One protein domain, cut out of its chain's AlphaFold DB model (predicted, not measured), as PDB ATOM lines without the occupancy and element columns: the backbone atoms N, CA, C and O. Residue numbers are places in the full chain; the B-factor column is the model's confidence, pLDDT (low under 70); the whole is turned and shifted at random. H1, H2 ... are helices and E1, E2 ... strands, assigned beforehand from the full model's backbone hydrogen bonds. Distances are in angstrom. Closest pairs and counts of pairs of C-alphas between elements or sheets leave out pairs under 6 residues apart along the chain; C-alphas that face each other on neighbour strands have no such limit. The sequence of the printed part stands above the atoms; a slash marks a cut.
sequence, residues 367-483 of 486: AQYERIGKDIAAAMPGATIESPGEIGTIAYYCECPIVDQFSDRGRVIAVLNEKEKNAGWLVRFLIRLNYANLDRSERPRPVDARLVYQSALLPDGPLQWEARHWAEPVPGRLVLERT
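This is residues 367 to 483 of the 486 residues of an uncharacterized protein of Pseudonocardia thermophila (UniProt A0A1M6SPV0). The model has two lobes: a head made of a small three-stranded sheet with H1 packed over one face and H2 beside H1, and, set off from it, a helical hairpin of H3 and H4. Two stretches without named elements, residues 399 to 408 and 435 to 448, join the hairpin to the head, and the distance between the lobes makes the longest axis. The printed part has 117 residues with four named helices and three named strands, in the order H1 H2 H3 H4 E1 E2 E3; the sheet runs E1 E3 E2, antiparallel, and the class is mixed, helices and strands. The whole is loose, with a radius of gyration of the C-alphas of 17.2 A and spans of 51 by 35 by 25 A.

H1, residues 367 to 379, begins at C-alpha 367 (68.311, 26.353, 101.161) and is 18.2 A long. H2 is residues 392 to 398. H3, residues 409 to 422, measures 20.3 A, and H4, residues 425 to 434, measures 14.2 A from C-alpha 425 at (46.519, 65.186, 90.723). E1 is residues 449 to 454, 15.1 A, and E2 is residues 464 to 467. E3, residues 476 to 482, is 19.0 A long and ends at C-alpha 482 (55.223, 36.042, 118.909).

H1 is on the sheet in two layers, a helix on one face of a sheet, at a height over the sheet of 10.0 A. It lies over E3 and E2 and runs along the strands, at 17 degrees to E3 on the local plane. The closest C-alphas of H1 and E2 are those of Ile 372 and Trp 465, 7.1 A apart. H1 and H2 touch, closest at the C-alphas of Gly 373 and Cys 398, 4.1 A, at a steep tilt of 41 degrees, the same way. H2 is not on the sheet. E3 is the inner strand. E1 and E3 are antiparallel at 158 degrees, with N 450 and O 481 at 2.8 A, within hydrogen-bond range. E2 and E3 form a hairpin, antiparallel at 147 degrees, with N 478 and O 465 at 2.8 A, within hydrogen-bond range. H3 touches H4 with residues 416 to 421 alone, closest at the C-alphas of Glu 420 and Arg 428, 5.1 A; they form a helical hairpin at a shallow tilt of 18 degrees, opposite ways. H3 is apart from H1, H2 and the three strands. Every O i to N i+4 pair is within hydrogen-bond range in H1, H2 and H4, and 8 of 10 are in H3.

The two C-alphas farthest apart, those of Trp 425 and Asp 460, are 51.9 A apart. The printed part has no cut. The links from H1 to H2 and from H4 to E1 are long, with 12 and 14 residues; that from H3 to H4 is tight. The mean pLDDT of the printed part is 91.5, and residues 457 to 458 are under 70.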
ATOM      1  N   ALA A 367      68.360  27.473 100.221       95.31
ATOM      2  CA  ALA A 367      68.311  26.353 101.161       95.31
ATOM      3  C   ALA A 367      68.163  26.786 102.634       95.31
ATOM      4  O   ALA A 367      67.631  26.031 103.446       95.31
ATOM      5  N   GLN A 368      68.670  27.961 103.023       95.38
ATOM      6  CA  GLN A 368      68.438  28.510 104.363       95.38
ATOM      7  C   GLN A 368      66.981  28.956 104.515       95.38
ATOM      8  O   GLN A 368      66.345  28.581 105.495       95.38
ATOM      9  N   TYR A 369      66.436  29.679 103.535       96.44
ATOM     10  CA  TYR A 369      65.033  30.090 103.554       96.44
ATOM     11  C   TYR A 369      64.051  28.923 103.484       96.44
ATOM     12  O   TYR A 369      63.032  28.950 104.168       96.44
ATOM     13  N   GLU A 370      64.371  27.879 102.724       96.56
ATOM     14  CA  GLU A 370      63.604  26.636 102.721       96.56
ATOM     15  C   GLU A 370      63.519  26.031 104.126       96.56
ATOM     16  O   GLU A 370      62.430  25.671 104.576       96.56
ATOM     17  N   ARG A 371      64.653  25.940 104.839       96.31
ATOM     18  CA  ARG A 371      64.671  25.442 106.223       96.31
ATOM     19  C   ARG A 371      63.833  26.319 107.143       96.31
ATOM     20  O   ARG A 371      63.015  25.782 107.874       96.31
ATOM     21  N   ILE A 372      63.971  27.642 107.044       95.69
ATOM     22  CA  ILE A 372      63.163  28.596 107.818       95.69
ATOM     23  C   ILE A 372      61.667  28.355 107.578       95.69
ATOM     24  O   ILE A 372      60.911  28.217 108.533       95.69
ATOM     25  N   GLY A 373      61.239  28.247 106.315       96.00
ATOM     26  CA  GLY A 373      59.838  27.989 105.973       96.00
ATOM     27  C   GLY A 373      59.318  26.676 106.563       96.00
ATOM     28  O   GLY A 373      58.252  26.659 107.174       96.00
ATOM     29  N   LYS A 374      60.095  25.592 106.452       96.56
ATOM     30  CA  LYS A 374      59.737  24.277 107.012       96.56
ATOM     31  C   LYS A 374      59.683  24.278 108.541       96.56
ATOM     32  O   LYS A 374      58.756  23.713 109.117       96.56
ATOM     33  N   ASP A 375      60.643  24.928 109.194       96.19
ATOM     34  CA  ASP A 375      60.701  25.030 110.653       96.19
ATOM     35  C   ASP A 375      59.515  25.843 111.199       96.19
ATOM     36  O   ASP A 375      58.898  25.444 112.186       96.19
ATOM     37  N   ILE A 376      59.147  26.947 110.532       95.50
ATOM     38  CA  ILE A 376      57.965  27.751 110.879       95.50
ATOM     39  C   ILE A 376      56.685  26.921 110.737       95.50
ATOM     40  O   ILE A 376      55.886  26.882 111.672       95.50
ATOM     41  N   ALA A 377      56.510  26.221 109.611       94.75
ATOM     42  CA  ALA A 377      55.334  25.385 109.370       94.75
ATOM     43  C   ALA A 377      55.169  24.289 110.438       94.75
ATOM     44  O   ALA A 377      54.053  24.010 110.880       94.75
ATOM     45  N   ALA A 378      56.280  23.696 110.888       95.69
ATOM     46  CA  ALA A 378      56.280  22.682 111.937       95.69
ATOM     47  C   ALA A 378      56.012  23.266 113.335       95.69
ATOM     48  O   ALA A 378      55.311  22.649 114.138       95.69
ATOM     49  N   ALA A 379      56.569  24.439 113.643       94.81
ATOM     50  CA  ALA A 379      56.482  25.038 114.972       94.81
ATOM     51  C   ALA A 379      55.169  25.793 115.229       94.81
ATOM     52  O   ALA A 379      54.731  25.882 116.378       94.81
ATOM     53  N   MET A 380      54.554  26.361 114.187       93.75
ATOM     54  CA  MET A 380      53.349  27.191 114.285       93.75
ATOM     55  C   MET A 380      52.334  26.846 113.178       93.75
ATOM     56  O   MET A 380      52.051  27.678 112.313       93.75
ATOM     57  N   PRO A 381      51.767  25.626 113.182       92.75
ATOM     58  CA  PRO A 381      50.845  25.193 112.137       92.75
ATOM     59  C   PRO A 381      49.597  26.085 112.086       92.75
ATOM     60  O   PRO A 381      48.924  26.289 113.094       92.75
ATOM     61  N   GLY A 382      49.289  26.608 110.895       90.69
ATOM     62  CA  GLY A 382      48.126  27.471 110.644       90.69
ATOM     63  C   GLY A 382      48.260  28.920 111.126       90.69
ATOM     64  O   GLY A 382      47.345  29.707 110.890       90.69
ATOM     65  N   ALA A 383      49.373  29.285 111.765       93.81
ATOM     66  CA  ALA A 383      49.605  30.649 112.225       93.81
ATOM     67  C   ALA A 383      49.877  31.605 111.056       93.81
ATOM     68  O   ALA A 383      50.553  31.254 110.087       93.81
ATOM     69  N   THR A 384      49.392  32.837 111.178       95.50
ATOM     70  CA  THR A 384      49.690  33.926 110.249       95.50
ATOM     71  C   THR A 384      51.005  34.591 110.643       95.50
ATOM     72  O   THR A 384      51.140  35.117 111.752       95.50
ATOM     73  N   ILE A 385      51.975  34.587 109.729       96.19
ATOM     74  CA  ILE A 385      53.344  35.045 109.980       96.19
ATOM     75  C   ILE A 385      53.623  36.316 109.186       96.19
ATOM     76  O   ILE A 385      53.445  36.342 107.976       96.19
ATOM     77  N   GLU A 386      54.095  37.380 109.824       96.19
ATOM     78  CA  GLU A 386      54.549  38.572 109.101       96.19
ATOM     79  C   GLU A 386      55.958  38.359 108.536       96.19
ATOM     80  O   GLU A 386      56.875  37.959 109.260       96.19
ATOM     81  N   SER A 387      56.111  38.613 107.234       94.06
ATOM     82  CA  SER A 387      57.375  38.447 106.506       94.06
ATOM     83  C   SER A 387      58.434  39.474 106.942       94.06
ATOM     84  O   SER A 387      58.096  40.616 107.263       94.06
ATOM     85  N   PRO A 388      59.732  39.113 106.883       91.19
ATOM     86  CA  PRO A 388      60.830  40.009 107.232       91.19
ATOM     87  C   PRO A 388      61.168  41.002 106.100       91.19
ATOM     88  O   PRO A 388      62.084  41.806 106.243       91.19
ATOM     89  N   GLY A 389      60.463  40.932 104.962       87.44
ATOM     90  CA  GLY A 389      60.707  41.714 103.744       87.44
ATOM     91  C   GLY A 389      61.207  40.884 102.552       87.44
ATOM     92  O   GLY A 389      61.046  41.319 101.413       87.44
ATOM     93  N   GLU A 390      61.752  39.688 102.801       91.50
ATOM     94  CA  GLU A 390      62.080  38.657 101.800       91.50
ATOM     95  C   GLU A 390      61.140  37.458 102.000       91.50
ATOM     96  O   GLU A 390      61.355  36.614 102.871       91.50
ATOM     97  N   ILE A 391      60.031  37.452 101.258       94.25
ATOM     98  CA  ILE A 391      58.893  36.549 101.479       94.25
ATOM     99  C   ILE A 391      58.935  35.280 100.623       94.25
ATOM    100  O   ILE A 391      58.405  34.251 101.033       94.25
ATOM    101  N   GLY A 392      59.509  35.333  99.423       95.38
ATOM    102  CA  GLY A 392      59.219  34.389  98.345       95.38
ATOM    103  C   GLY A 392      59.513  32.933  98.682       95.38
ATOM    104  O   GLY A 392      58.642  32.073  98.551       95.38
ATOM    105  N   THR A 393      60.737  32.650  99.111       96.31
ATOM    106  CA  THR A 393      61.243  31.297  99.363       96.31
ATOM    107  C   THR A 393      60.618  30.721 100.623       96.31
ATOM    108  O   THR A 393      60.190  29.568 100.633       96.31
ATOM    109  N   ILE A 394      60.499  31.544 101.671       96.25
ATOM    110  CA  ILE A 394      59.849  31.148 102.923       96.25
ATOM    111  C   ILE A 394      58.381  30.802 102.645       96.25
ATOM    112  O   ILE A 394      57.939  29.724 103.029       96.25
ATOM    113  N   ALA A 395      57.646  31.648 101.914       95.31
ATOM    114  CA  ALA A 395      56.257  31.389 101.524       95.31
ATOM    115  C   ALA A 395      56.105  30.110 100.702       95.31
ATOM    116  O   ALA A 395      55.193  29.318 100.944       95.31
ATOM    117  N   TYR A 396      57.012  29.894  99.746       96.06
ATOM    118  CA  TYR A 396      56.960  28.732  98.869       96.06
ATOM    119  C   TYR A 396      57.054  27.417  99.655       96.06
ATOM    120  O   TYR A 396      56.277  26.502  99.385       96.06
ATOM    121  N   TYR A 397      57.951  27.330 100.642       95.94
ATOM    122  CA  TYR A 397      58.185  26.096 101.403       95.94
ATOM    123  C   TYR A 397      57.395  25.978 102.708       95.94
ATOM    124  O   TYR A 397      57.188  24.860 103.171       95.94
ATOM    125  N   CYS A 398      56.966  27.091 103.306       94.19
ATOM    126  CA  CYS A 398      56.137  27.062 104.510       94.19
ATOM    127  C   CYS A 398      54.715  26.583 104.204       94.19
ATOM    128  O   CYS A 398      54.102  25.932 105.042       94.19
ATOM    129  N   GLU A 399      54.184  26.945 103.025       89.88
ATOM    130  CA  GLU A 399      52.769  26.743 102.662       89.88
ATOM    131  C   GLU A 399      51.802  27.245 103.751       89.88
ATOM    132  O   GLU A 399      50.710  26.719 103.946       89.88
ATOM    133  N   CYS A 400      52.225  28.289 104.466       90.56
ATOM    134  CA  CYS A 400      51.497  28.915 105.554       90.56
ATOM    135  C   CYS A 400      51.063  30.342 105.173       90.56
ATOM    136  O   CYS A 400      51.600  30.905 104.208       90.56
ATOM    137  N   PRO A 401      50.141  30.959 105.937       93.44
ATOM    138  CA  PRO A 401      49.732  32.344 105.731       93.44
ATOM    139  C   PRO A 401      50.844  33.340 106.103       93.44
ATOM    140  O   PRO A 401      50.797  34.011 107.133       93.44
ATOM    141  N   ILE A 402      51.879  33.437 105.268       94.75
ATOM    142  CA  ILE A 402      52.916  34.456 105.405       94.75
ATOM    143  C   ILE A 402      52.488  35.737 104.685       94.75
ATOM    144  O   ILE A 402      52.225  35.752 103.477       94.75
ATOM    145  N   VAL A 403      52.377  36.818 105.448       95.06
ATOM    146  CA  VAL A 403      51.755  38.068 105.019       95.06
ATOM    147  C   VAL A 403      52.758  39.212 104.960       95.06
ATOM    148  O   VAL A 403      53.511  39.472 105.899       95.06
ATOM    149  N   ASP A 404      52.734  39.927 103.844       94.12
ATOM    150  CA  ASP A 404      53.248  41.283 103.685       94.12
ATOM    151  C   ASP A 404      52.450  42.004 102.588       94.12
ATOM    152  O   ASP A 404      51.405  41.540 102.144       94.12
ATOM    153  N   GLN A 405      52.933  43.157 102.136       93.00
ATOM    154  CA  GLN A 405      52.328  43.910 101.035       93.00
ATOM    155  C   GLN A 405      52.268  43.154  99.690       93.00
ATOM    156  O   GLN A 405      51.591  43.619  98.781       93.00
ATOM    157  N   PHE A 406      52.975  42.035  99.513       92.69
ATOM    158  CA  PHE A 406      52.932  41.224  98.295       92.69
ATOM    159  C   PHE A 406      51.898  40.092  98.350       92.69
ATOM    160  O   PHE A 406      51.434  39.686  97.278       92.69
ATOM    161  N   SER A 407      51.540  39.591  99.535       94.06
ATOM    162  CA  SER A 407      50.538  38.525  99.715       94.06
ATOM    163  C   SER A 407      49.203  38.991 100.294       94.06
ATOM    164  O   SER A 407      48.195  38.394  99.936       94.06
ATOM    165  N   ASP A 408      49.184  40.053 101.107       94.19
ATOM    166  CA  ASP A 408      47.995  40.546 101.819       94.19
ATOM    167  C   ASP A 408      47.514  41.889 101.251       94.19
ATOM    168  O   ASP A 408      48.187  42.928 101.303       94.19
ATOM    169  N   ARG A 409      46.295  41.872 100.704       91.69
ATOM    170  CA  ARG A 409      45.655  43.027 100.059       91.69
ATOM    171  C   ARG A 409      45.284  44.141 101.020       91.69
ATOM    172  O   ARG A 409      45.414  45.317 100.662       91.69
ATOM    173  N   GLY A 410      44.905  43.801 102.247       92.94
ATOM    174  CA  GLY A 410      44.640  44.771 103.300       92.94
ATOM    175  C   GLY A 410      45.848  45.672 103.554       92.94
ATOM    176  O   GLY A 410      45.707  46.876 103.789       92.94
ATOM    177  N   ARG A 411      47.063  45.121 103.437       94.12
ATOM    178  CA  ARG A 411      48.320  45.878 103.579       94.12
ATOM    179  C   ARG A 411      48.615  46.765 102.375       94.12
ATOM    180  O   ARG A 411      49.081  47.892 102.557       94.12
ATOM    181  N   VAL A 412      48.293  46.314 101.161       93.12
ATOM    182  CA  VAL A 412      48.424  47.131  99.940       93.12
ATOM    183  C   VAL A 412      47.595  48.409 100.054       93.12
ATOM    184  O   VAL A 412      48.087  49.486  99.716       93.12
ATOM    185  N   ILE A 413      46.375  48.338 100.600       94.31
ATOM    186  CA  ILE A 413      45.490  49.505 100.763       94.31
ATOM    187  C   ILE A 413      46.164  50.633 101.560       94.31
ATOM    188  O   ILE A 413      46.030  51.808 101.198       94.31
ATOM    189  N   ALA A 414      46.927  50.309 102.608       92.00
ATOM    190  CA  ALA A 414      47.670  51.309 103.375       92.00
ATOM    191  C   ALA A 414      48.718  52.029 102.505       92.00
ATOM    192  O   ALA A 414      48.765  53.263 102.494       92.00
ATOM    193  N   VAL A 415      49.474  51.270 101.703       92.00
ATOM    194  CA  VAL A 415      50.478  51.798 100.764       92.00
ATOM    195  C   VAL A 415      49.830  52.681  99.690       92.00
ATOM    196  O   VAL A 415      50.354  53.747  99.353       92.00
ATOM    197  N   LEU A 416      48.663  52.284  99.171       93.56
ATOM    198  CA  LEU A 416      47.902  53.078  98.200       93.56
ATOM    199  C   LEU A 416      47.465  54.418  98.788       93.56
ATOM    200  O   LEU A 416      47.661  55.462  98.164       93.56
ATOM    201  N   ASN A 417      46.903  54.398  99.996       93.62
ATOM    202  CA  ASN A 417      46.419  55.600 100.667       93.62
ATOM    203  C   ASN A 417      47.554  56.590 100.953       93.62
ATOM    204  O   ASN A 417      47.369  57.798 100.794       93.62
ATOM    205  N   GLU A 418      48.729  56.103 101.348       92.12
ATOM    206  CA  GLU A 418      49.914  56.942 101.531       92.12
ATOM    207  C   GLU A 418      50.367  57.575 100.207       92.12
ATOM    208  O   GLU A 418      50.565  58.791 100.121       92.12
ATOM    209  N   LYS A 419      50.451  56.782  99.135       91.50
ATOM    210  CA  LYS A 419      50.876  57.288  97.824       91.50
ATOM    211  C   LYS A 419      49.879  58.259  97.214       91.50
ATOM    212  O   LYS A 419      50.301  59.256  96.641       91.50
ATOM    213  N   GLU A 420      48.576  58.048  97.375       93.69
ATOM    214  CA  GLU A 420      47.564  59.009  96.926       93.69
ATOM    215  C   GLU A 420      47.677  60.366  97.634       93.69
ATOM    216  O   GLU A 420      47.468  61.405  96.992       93.69
ATOM    217  N   LYS A 421      48.008  60.370  98.935       94.00
ATOM    218  CA  LYS A 421      48.210  61.598  99.722       94.00
ATOM    219  C   LYS A 421      49.412  62.393  99.213       94.00
ATOM    220  O   LYS A 421      49.295  63.603  99.038       94.00
ATOM    221  N   ASN A 422      50.511  61.704  98.910       91.25
ATOM    222  CA  ASN A 422      51.767  62.319  98.466       91.25
ATOM    223  C   ASN A 422      51.820  62.592  96.948       91.25
ATOM    224  O   ASN A 422      52.702  63.303  96.471       91.25
ATOM    225  N   ALA A 423      50.881  62.044  96.174       91.44
ATOM    226  CA  ALA A 423      50.821  62.192  94.724       91.44
ATOM    227  C   ALA A 423      50.149  63.499  94.268       91.44
ATOM    228  O   ALA A 423      49.122  63.929  94.807       91.44
ATOM    229  N   GLY A 424      50.670  64.066  93.172       94.25
ATOM    230  CA  GLY A 424      49.985  65.099  92.393       94.25
ATOM    231  C   GLY A 424      48.700  64.583  91.730       94.25
ATOM    232  O   GLY A 424      48.462  63.375  91.652       94.25
ATOM    233  N   TRP A 425      47.872  65.499  91.215       96.38
ATOM    234  CA  TRP A 425      46.519  65.186  90.723       96.38
ATOM    235  C   TRP A 425      46.487  64.069  89.667       96.38
ATOM    236  O   TRP A 425      45.622  63.198  89.728       96.38
ATOM    237  N   LEU A 426      47.452  64.058  88.740       94.94
ATOM    238  CA  LEU A 426      47.512  63.078  87.658       94.94
ATOM    239  C   LEU A 426      47.862  61.680  88.175       94.94
ATOM    240  O   LEU A 426      47.170  60.716  87.867       94.94
ATOM    241  N   VAL A 427      48.909  61.567  88.995       92.25
ATOM    242  CA  VAL A 427      49.329  60.281  89.574       92.25
ATOM    243  C   VAL A 427      48.227  59.728  90.478       92.25
ATOM    244  O   VAL A 427      47.898  58.549  90.388       92.25
ATOM    245  N   ARG A 428      47.578  60.584  91.275       95.12
ATOM    246  CA  ARG A 428      46.422  60.198  92.095       95.12
ATOM    247  C   ARG A 428      45.260  59.684  91.245       95.12
ATOM    248  O   ARG A 428      44.664  58.670  91.592       95.12
ATOM    249  N   PHE A 429      44.937  60.362  90.143       96.69
ATOM    250  CA  PHE A 429      43.901  59.915  89.211       96.69
ATOM    251  C   PHE A 429      44.228  58.537  88.619       96.69
ATOM    252  O   PHE A 429      43.373  57.657  88.629       96.69
ATOM    253  N   LEU A 430      45.471  58.322  88.174       95.50
ATOM    254  CA  LEU A 430      45.913  57.041  87.618       95.50
ATOM    255  C   LEU A 430      45.874  55.908  88.652       95.50
ATOM    256  O   LEU A 430      45.418  54.817  88.325       95.50
ATOM    257  N   ILE A 431      46.287  56.169  89.899       95.25
ATOM    258  CA  ILE A 431      46.159  55.199  90.997       95.25
ATOM    259  C   ILE A 431      44.680  54.853  91.206       95.25
ATOM    260  O   ILE A 431      44.312  53.684  91.172       95.25
ATOM    261  N   ARG A 432      43.798  55.849  91.346       96.12
ATOM    262  CA  ARG A 432      42.362  55.602  91.557       96.12
ATOM    263  C   ARG A 432      41.712  54.835  90.414       96.12
ATOM    264  O   ARG A 432      40.890  53.969  90.678       96.12
ATOM    265  N   LEU A 433      42.090  55.127  89.170       97.06
ATOM    266  CA  LEU A 433      41.608  54.392  88.006       97.06
ATOM    267  C   LEU A 433      42.089  52.936  88.038       97.06
ATOM    268  O   LEU A 433      41.279  52.028  87.872       97.06
ATOM    269  N   ASN A 434      43.382  52.714  88.301       97.06
ATOM    270  CA  ASN A 434      43.951  51.372  88.380       97.06
ATOM    271  C   ASN A 434      43.235  50.517  89.428       97.06
ATOM    272  O   ASN A 434      42.915  49.376  89.135       97.06
ATOM    273  N   TYR A 435      42.938  51.087  90.598       96.88
ATOM    274  CA  TYR A 435      42.316  50.404  91.740       96.88
ATOM    275  C   TYR A 435      40.816  50.702  91.901       96.88
ATOM    276  O   TYR A 435      40.293  50.658  93.014       96.88
ATOM    277  N   ALA A 436      40.116  51.048  90.817       97.00
ATOM    278  CA  ALA A 436      38.696  51.412  90.875       97.00
ATOM    279  C   ALA A 436      37.783  50.253  91.319       97.00
ATOM    280  O   ALA A 436      36.726  50.503  91.890       97.00
ATOM    281  N   ASN A 437      38.201  49.008  91.069       96.44
ATOM    282  CA  ASN A 437      37.476  47.791  91.443       96.44
ATOM    283  C   ASN A 437      38.081  47.089  92.674       96.44
ATOM    284  O   ASN A 437      37.684  45.971  92.985       96.44
ATOM    285  N   LEU A 438      39.068  47.693  93.346       95.62
ATOM    286  CA  LEU A 438      39.636  47.129  94.571       95.62
ATOM    287  C   LEU A 438      38.666  47.359  95.738       95.62
ATOM    288  O   LEU A 438      38.279  48.506  95.990       95.62
ATOM    289  N   ASP A 439      38.332  46.306  96.487       94.19
ATOM    290  CA  ASP A 439      37.606  46.449  97.747       94.19
ATOM    291  C   ASP A 439      38.510  47.108  98.798       94.19
ATOM    292  O   ASP A 439      39.400  46.501  99.384       94.19
ATOM    293  N   ARG A 440      38.285  48.403  99.038       94.00
ATOM    294  CA  ARG A 440      39.060  49.183 100.014       94.00
ATOM    295  C   ARG A 440      38.644  48.945 101.467       94.00
ATOM    296  O   ARG A 440      39.210  49.585 102.353       94.00
ATOM    297  N   SER A 441      37.635  48.108 101.712       93.88
ATOM    298  CA  SER A 441      37.193  47.748 103.059       93.88
ATOM    299  C   SER A 441      37.958  46.558 103.643       93.88
ATOM    300  O   SER A 441      37.901  46.350 104.860       93.88
ATOM    301  N   GLU A 442      38.711  45.834 102.806       92.94
ATOM    302  CA  GLU A 442      39.582  44.743 103.233       92.94
ATOM    303  C   GLU A 442      40.576  45.219 104.300       92.94
ATOM    304  O   GLU A 442      41.212  46.274 104.190       92.94
ATOM    305  N   ARG A 443      40.691  44.434 105.372       93.81
ATOM    306  CA  ARG A 443      41.587  44.719 106.494       93.81
ATOM    307  C   ARG A 443      42.794  43.789 106.428       93.81
ATOM    308  O   ARG A 443      42.601  42.627 106.084       93.81
ATOM    309  N   PRO A 444      43.997  44.267 106.809       94.38
ATOM    310  CA  PRO A 444      45.161  43.403 106.956       94.38
ATOM    311  C   PRO A 444      44.841  42.195 107.827       94.38
ATOM    312  O   PRO A 444      44.154  42.333 108.851       94.38
ATOM    313  N   ARG A 445      45.370  41.035 107.453       93.06
ATOM    314  CA  ARG A 445      45.188  39.822 108.243       93.06
ATOM    315  C   ARG A 445      45.864  39.980 109.613       93.06
ATOM    316  O   ARG A 445      46.993  40.484 109.678       93.06
ATOM    317  N   PRO A 446      45.202  39.578 110.717       94.00
ATOM    318  CA  PRO A 446      45.835  39.534 112.030       94.00
ATOM    319  C   PRO A 446      47.088  38.655 112.008       94.00
ATOM    320  O   PRO A 446      47.099  37.616 111.357       94.00
ATOM    321  N   VAL A 447      48.136  39.086 112.706       95.12
ATOM    322  CA  VAL A 447      49.435  38.402 112.740       95.12
ATOM    323  C   VAL A 447      49.609  37.710 114.083       95.12
ATOM    324  O   VAL A 447      49.483  38.354 115.123       95.12
ATOM    325  N   ASP A 448      49.971  36.431 114.045       96.00
ATOM    326  CA  ASP A 448      50.264  35.636 115.235       96.00
ATOM    327  C   ASP A 448      51.742  35.770 115.623       96.00
ATOM    328  O   ASP A 448      52.079  35.986 116.787       96.00
ATOM    329  N   ALA A 449      52.648  35.758 114.642       95.75
ATOM    330  CA  ALA A 449      54.077  35.975 114.863       95.75
ATOM    331  C   ALA A 449      54.739  36.767 113.734       95.75
ATOM    332  O   ALA A 449      54.253  36.819 112.609       95.75
ATOM    333  N   ARG A 450      55.881  37.379 114.033       95.50
ATOM    334  CA  ARG A 450      56.662  38.198 113.110       95.50
ATOM    335  C   ARG A 450      58.040  37.604 112.934       95.50
ATOM    336  O   ARG A 450      58.704  37.304 113.922       95.50
ATOM    337  N   LEU A 451      58.483  37.472 111.693       94.62
ATOM    338  CA  LEU A 451      59.872  37.156 111.408       94.62
ATOM    339  C   LEU A 451      60.646  38.472 111.281       94.62
ATOM    340  O   LEU A 451      60.349  39.288 110.412       94.62
ATOM    341  N   VAL A 452      61.619  38.698 112.161       92.31
ATOM    342  CA  VAL A 452      62.360  39.964 112.248       92.31
ATOM    343  C   VAL A 452      63.847  39.708 112.041       92.31
ATOM    344  O   VAL A 452      64.405  38.767 112.602       92.31
ATOM    345  N   TYR A 453      64.503  40.552 111.242       90.19
ATOM    346  CA  TYR A 453      65.960  40.565 111.166       90.19
ATOM    347  C   TYR A 453      66.543  41.360 112.336       90.19
ATOM    348  O   TYR A 453      66.209  42.528 112.535       90.19
ATOM    349  N   GLN A 454      67.445  40.735 113.082       88.75
ATOM    350  CA  GLN A 454      68.184  41.347 114.173       88.75
ATOM    351  C   GLN A 454      69.684  41.310 113.870       88.75
ATOM    352  O   GLN A 454      70.258  40.250 113.623       88.75
ATOM    353  N   SER A 455      70.336  42.471 113.925       79.00
ATOM    354  CA  SER A 455      71.769  42.626 113.638       79.00
ATOM    355  C   SER A 455      72.687  42.200 114.794       79.00
ATOM    356  O   SER A 455      73.903  42.123 114.627       79.00
ATOM    357  N   ALA A 456      72.133  41.911 115.978       74.62
ATOM    358  CA  ALA A 456      72.898  41.450 117.131       74.62
ATOM    359  C   ALA A 456      73.109  39.925 117.102       74.62
ATOM    360  O   ALA A 456      72.182  39.158 116.842       74.62
ATOM    361  N   LEU A 457      74.318  39.482 117.462       66.56
ATOM    362  CA  LEU A 457      74.605  38.086 117.802       66.56
ATOM    363  C   LEU A 457      73.882  37.734 119.110       66.56
ATOM    364  O   LEU A 457      74.440  37.860 120.200       66.56
ATOM    365  N   LEU A 458      72.619  37.331 119.002       69.50
ATOM    366  CA  LEU A 458      71.909  36.710 120.113       69.50
ATOM    367  C   LEU A 458      72.496  35.319 120.414       69.50
ATOM    368  O   LEU A 458      72.999  34.657 119.498       69.50
ATOM    369  N   PRO A 459      72.419  34.854 121.677       76.38
ATOM    370  CA  PRO A 459      72.645  33.451 122.002       76.38
ATOM    371  C   PRO A 459      71.743  32.553 121.155       76.38
ATOM    372  O   PRO A 459      70.609  32.934 120.860       76.38
ATOM    373  N   ASP A 460      72.222  31.355 120.807       75.56
ATOM    374  CA  ASP A 460      71.405  30.374 120.094       75.56
ATOM    375  C   ASP A 460      70.097  30.112 120.840       75.56
ATOM    376  O   ASP A 460      70.085  29.725 122.010       75.56
ATOM    377  N   GLY A 461      68.988  30.343 120.141       76.88
ATOM    378  CA  GLY A 461      67.644  30.111 120.638       76.88
ATOM    379  C   GLY A 461      66.806  29.331 119.627       76.88
ATOM    380  O   GLY A 461      67.143  29.289 118.441       76.88
ATOM    381  N   PRO A 462      65.708  28.704 120.078       82.06
ATOM    382  CA  PRO A 462      64.751  28.083 119.169       82.06
ATOM    383  C   PRO A 462      64.165  29.139 118.220       82.06
ATOM    384  O   PRO A 462      63.933  30.274 118.635       82.06
ATOM    385  N   LEU A 463      63.902  28.754 116.964       89.69
ATOM    386  CA  LEU A 463      63.308  29.625 115.933       89.69
ATOM    387  C   LEU A 463      64.133  30.891 115.653       89.69
ATOM    388  O   LEU A 463      63.607  31.993 115.473       89.69
ATOM    389  N   GLN A 464      65.450  30.701 115.634       91.88
ATOM    390  CA  GLN A 464      66.417  31.679 115.175       91.88
ATOM    391  C   GLN A 464      67.286  31.055 114.093       91.88
ATOM    392  O   GLN A 464      67.752  29.924 114.235       91.88
ATOM    393  N   TRP A 465      67.553  31.813 113.036       92.38
ATOM    394  CA  TRP A 465      68.343  31.340 111.907       92.38
ATOM    395  C   TRP A 465      69.367  32.386 111.503       92.38
ATOM    396  O   TRP A 465      69.085  33.582 111.505       92.38
ATOM    397  N   GLU A 466      70.565  31.936 111.143       90.44
ATOM    398  CA  GLU A 466      71.612  32.817 110.636       90.44
ATOM    399  C   GLU A 466      71.164  33.491 109.333       90.44
ATOM    400  O   GLU A 466      70.694  32.829 108.403       90.44
ATOM    401  N   ALA A 467      71.351  34.807 109.262       89.25
ATOM    402  CA  ALA A 467      71.106  35.601 108.071       89.25
ATOM    403  C   ALA A 467      72.212  36.646 107.909       89.25
ATOM    404  O   ALA A 467      72.832  37.095 108.870       89.25
ATOM    405  N   ARG A 468      72.478  37.053 106.674       85.81
ATOM    406  CA  ARG A 468      73.535  38.004 106.350       85.81
ATOM    407  C   ARG A 468      73.002  39.115 105.468       85.81
ATOM    408  O   ARG A 468      72.899  38.957 104.254       85.81
ATOM    409  N   HIS A 469      72.746  40.266 106.073       81.69
ATOM    410  CA  HIS A 469      72.435  41.463 105.313       81.69
ATOM    411  C   HIS A 469      73.690  41.956 104.572       81.69
ATOM    412  O   HIS A 469      74.741  42.166 105.172       81.69
ATOM    413  N   TRP A 470      73.602  42.159 103.255       77.31
ATOM    414  CA  TRP A 470      74.745  42.545 102.409       77.31
ATOM    415  C   TRP A 470      75.378  43.893 102.800       77.31
ATOM    416  O   TRP A 470      76.558  44.123 102.548       77.31
ATOM    417  N   ALA A 471      74.593  44.783 103.414       73.75
ATOM    418  CA  ALA A 471      75.062  46.083 103.892       73.75
ATOM    419  C   ALA A 471      75.705  46.038 105.291       73.75
ATOM    420  O   ALA A 471      76.266  47.045 105.719       73.75
ATOM    421  N   GLU A 472      75.622  44.913 106.008       77.62
ATOM    422  CA  GLU A 472      76.137  44.798 107.373       77.62
ATOM    423  C   GLU A 472      77.460  44.014 107.415       77.62
ATOM    424  O   GLU A 472      77.614  42.997 106.732       77.62
ATOM    425  N   PRO A 473      78.446  44.468 108.212       73.31
ATOM    426  CA  PRO A 473      79.746  43.808 108.294       73.31
ATOM    427  C   PRO A 473      79.695  42.481 109.065       73.31
ATOM    428  O   PRO A 473      80.549  41.620 108.847       73.31
ATOM    429  N   VAL A 474      78.714  42.312 109.956       79.50
ATOM    430  CA  VAL A 474      78.564  41.149 110.840       79.50
ATOM    431  C   VAL A 474      77.279  40.398 110.471       79.50
ATOM    432  O   VAL A 474      76.285  41.051 110.156       79.50
ATOM    433  N   PRO A 475      77.274  39.050 110.476       83.50
ATOM    434  CA  PRO A 475      76.046  38.274 110.323       83.50
ATOM    435  C   PRO A 475      75.028  38.598 111.423       83.50
ATOM    436  O   PRO A 475      75.394  38.705 112.594       83.50
ATOM    437  N   GLY A 476      73.762  38.711 111.037       88.12
ATOM    438  CA  GLY A 476      72.630  38.838 111.945       88.12
ATOM    439  C   GLY A 476      71.846  37.532 112.060       88.12
ATOM    440  O   GLY A 476      72.309  36.447 111.689       88.12
ATOM    441  N   ARG A 477      70.621  37.634 112.572       90.50
ATOM    442  CA  ARG A 477      69.684  36.513 112.683       90.50
ATOM    443  C   ARG A 477      68.290  36.915 112.244       90.50
ATOM    444  O   ARG A 477      67.846  38.024 112.514       90.50
ATOM    445  N   LEU A 478      67.586  35.986 111.613       93.00
ATOM    446  CA  LEU A 478      66.132  36.023 111.527       93.00
ATOM    447  C   LEU A 478      65.573  35.366 112.784       93.00
ATOM    448  O   LEU A 478      65.980  34.257 113.129       93.00
ATOM    449  N   VAL A 479      64.675  36.059 113.476       93.88
ATOM    450  CA  VAL A 479      64.084  35.625 114.745       93.88
ATOM    451  C   VAL A 479      62.572  35.638 114.605       93.88
ATOM    452  O   VAL A 479      62.006  36.637 114.160       93.88
ATOM    453  N   LEU A 480      61.919  34.532 114.964       94.50
ATOM    454  CA  LEU A 480      60.463  34.479 115.021       94.50
ATOM    455  C   LEU A 480      59.974  34.970 116.390       94.50
ATOM    456  O   LEU A 480      60.180  34.318 117.412       94.50
ATOM    457  N   GLU A 481      59.302  36.113 116.404       93.69
ATOM    458  CA  GLU A 481      58.760  36.748 117.602       93.69
ATOM    459  C   GLU A 481      57.240  36.584 117.640       93.69
ATOM    460  O   GLU A 481      56.547  36.948 116.692       93.69
ATOM    461  N   ARG A 482      56.683  36.063 118.739       91.50
ATOM    462  CA  ARG A 482      55.223  36.042 118.909       91.50
ATOM    463  C   ARG A 482      54.698  37.446 119.148       91.50
ATOM    464  O   ARG A 482      55.283  38.227 119.900       91.50
ATOM    465  N   THR A 483      53.553  37.744 118.556       86.75
ATOM    466  CA  THR A 483      52.894  39.027 118.771       86.75
ATOM    467  C   THR A 483      52.276  39.013 120.177       86.75
ATOM    468  O   THR A 483      51.600  38.041 120.514       86.75
TER     469      THR A 483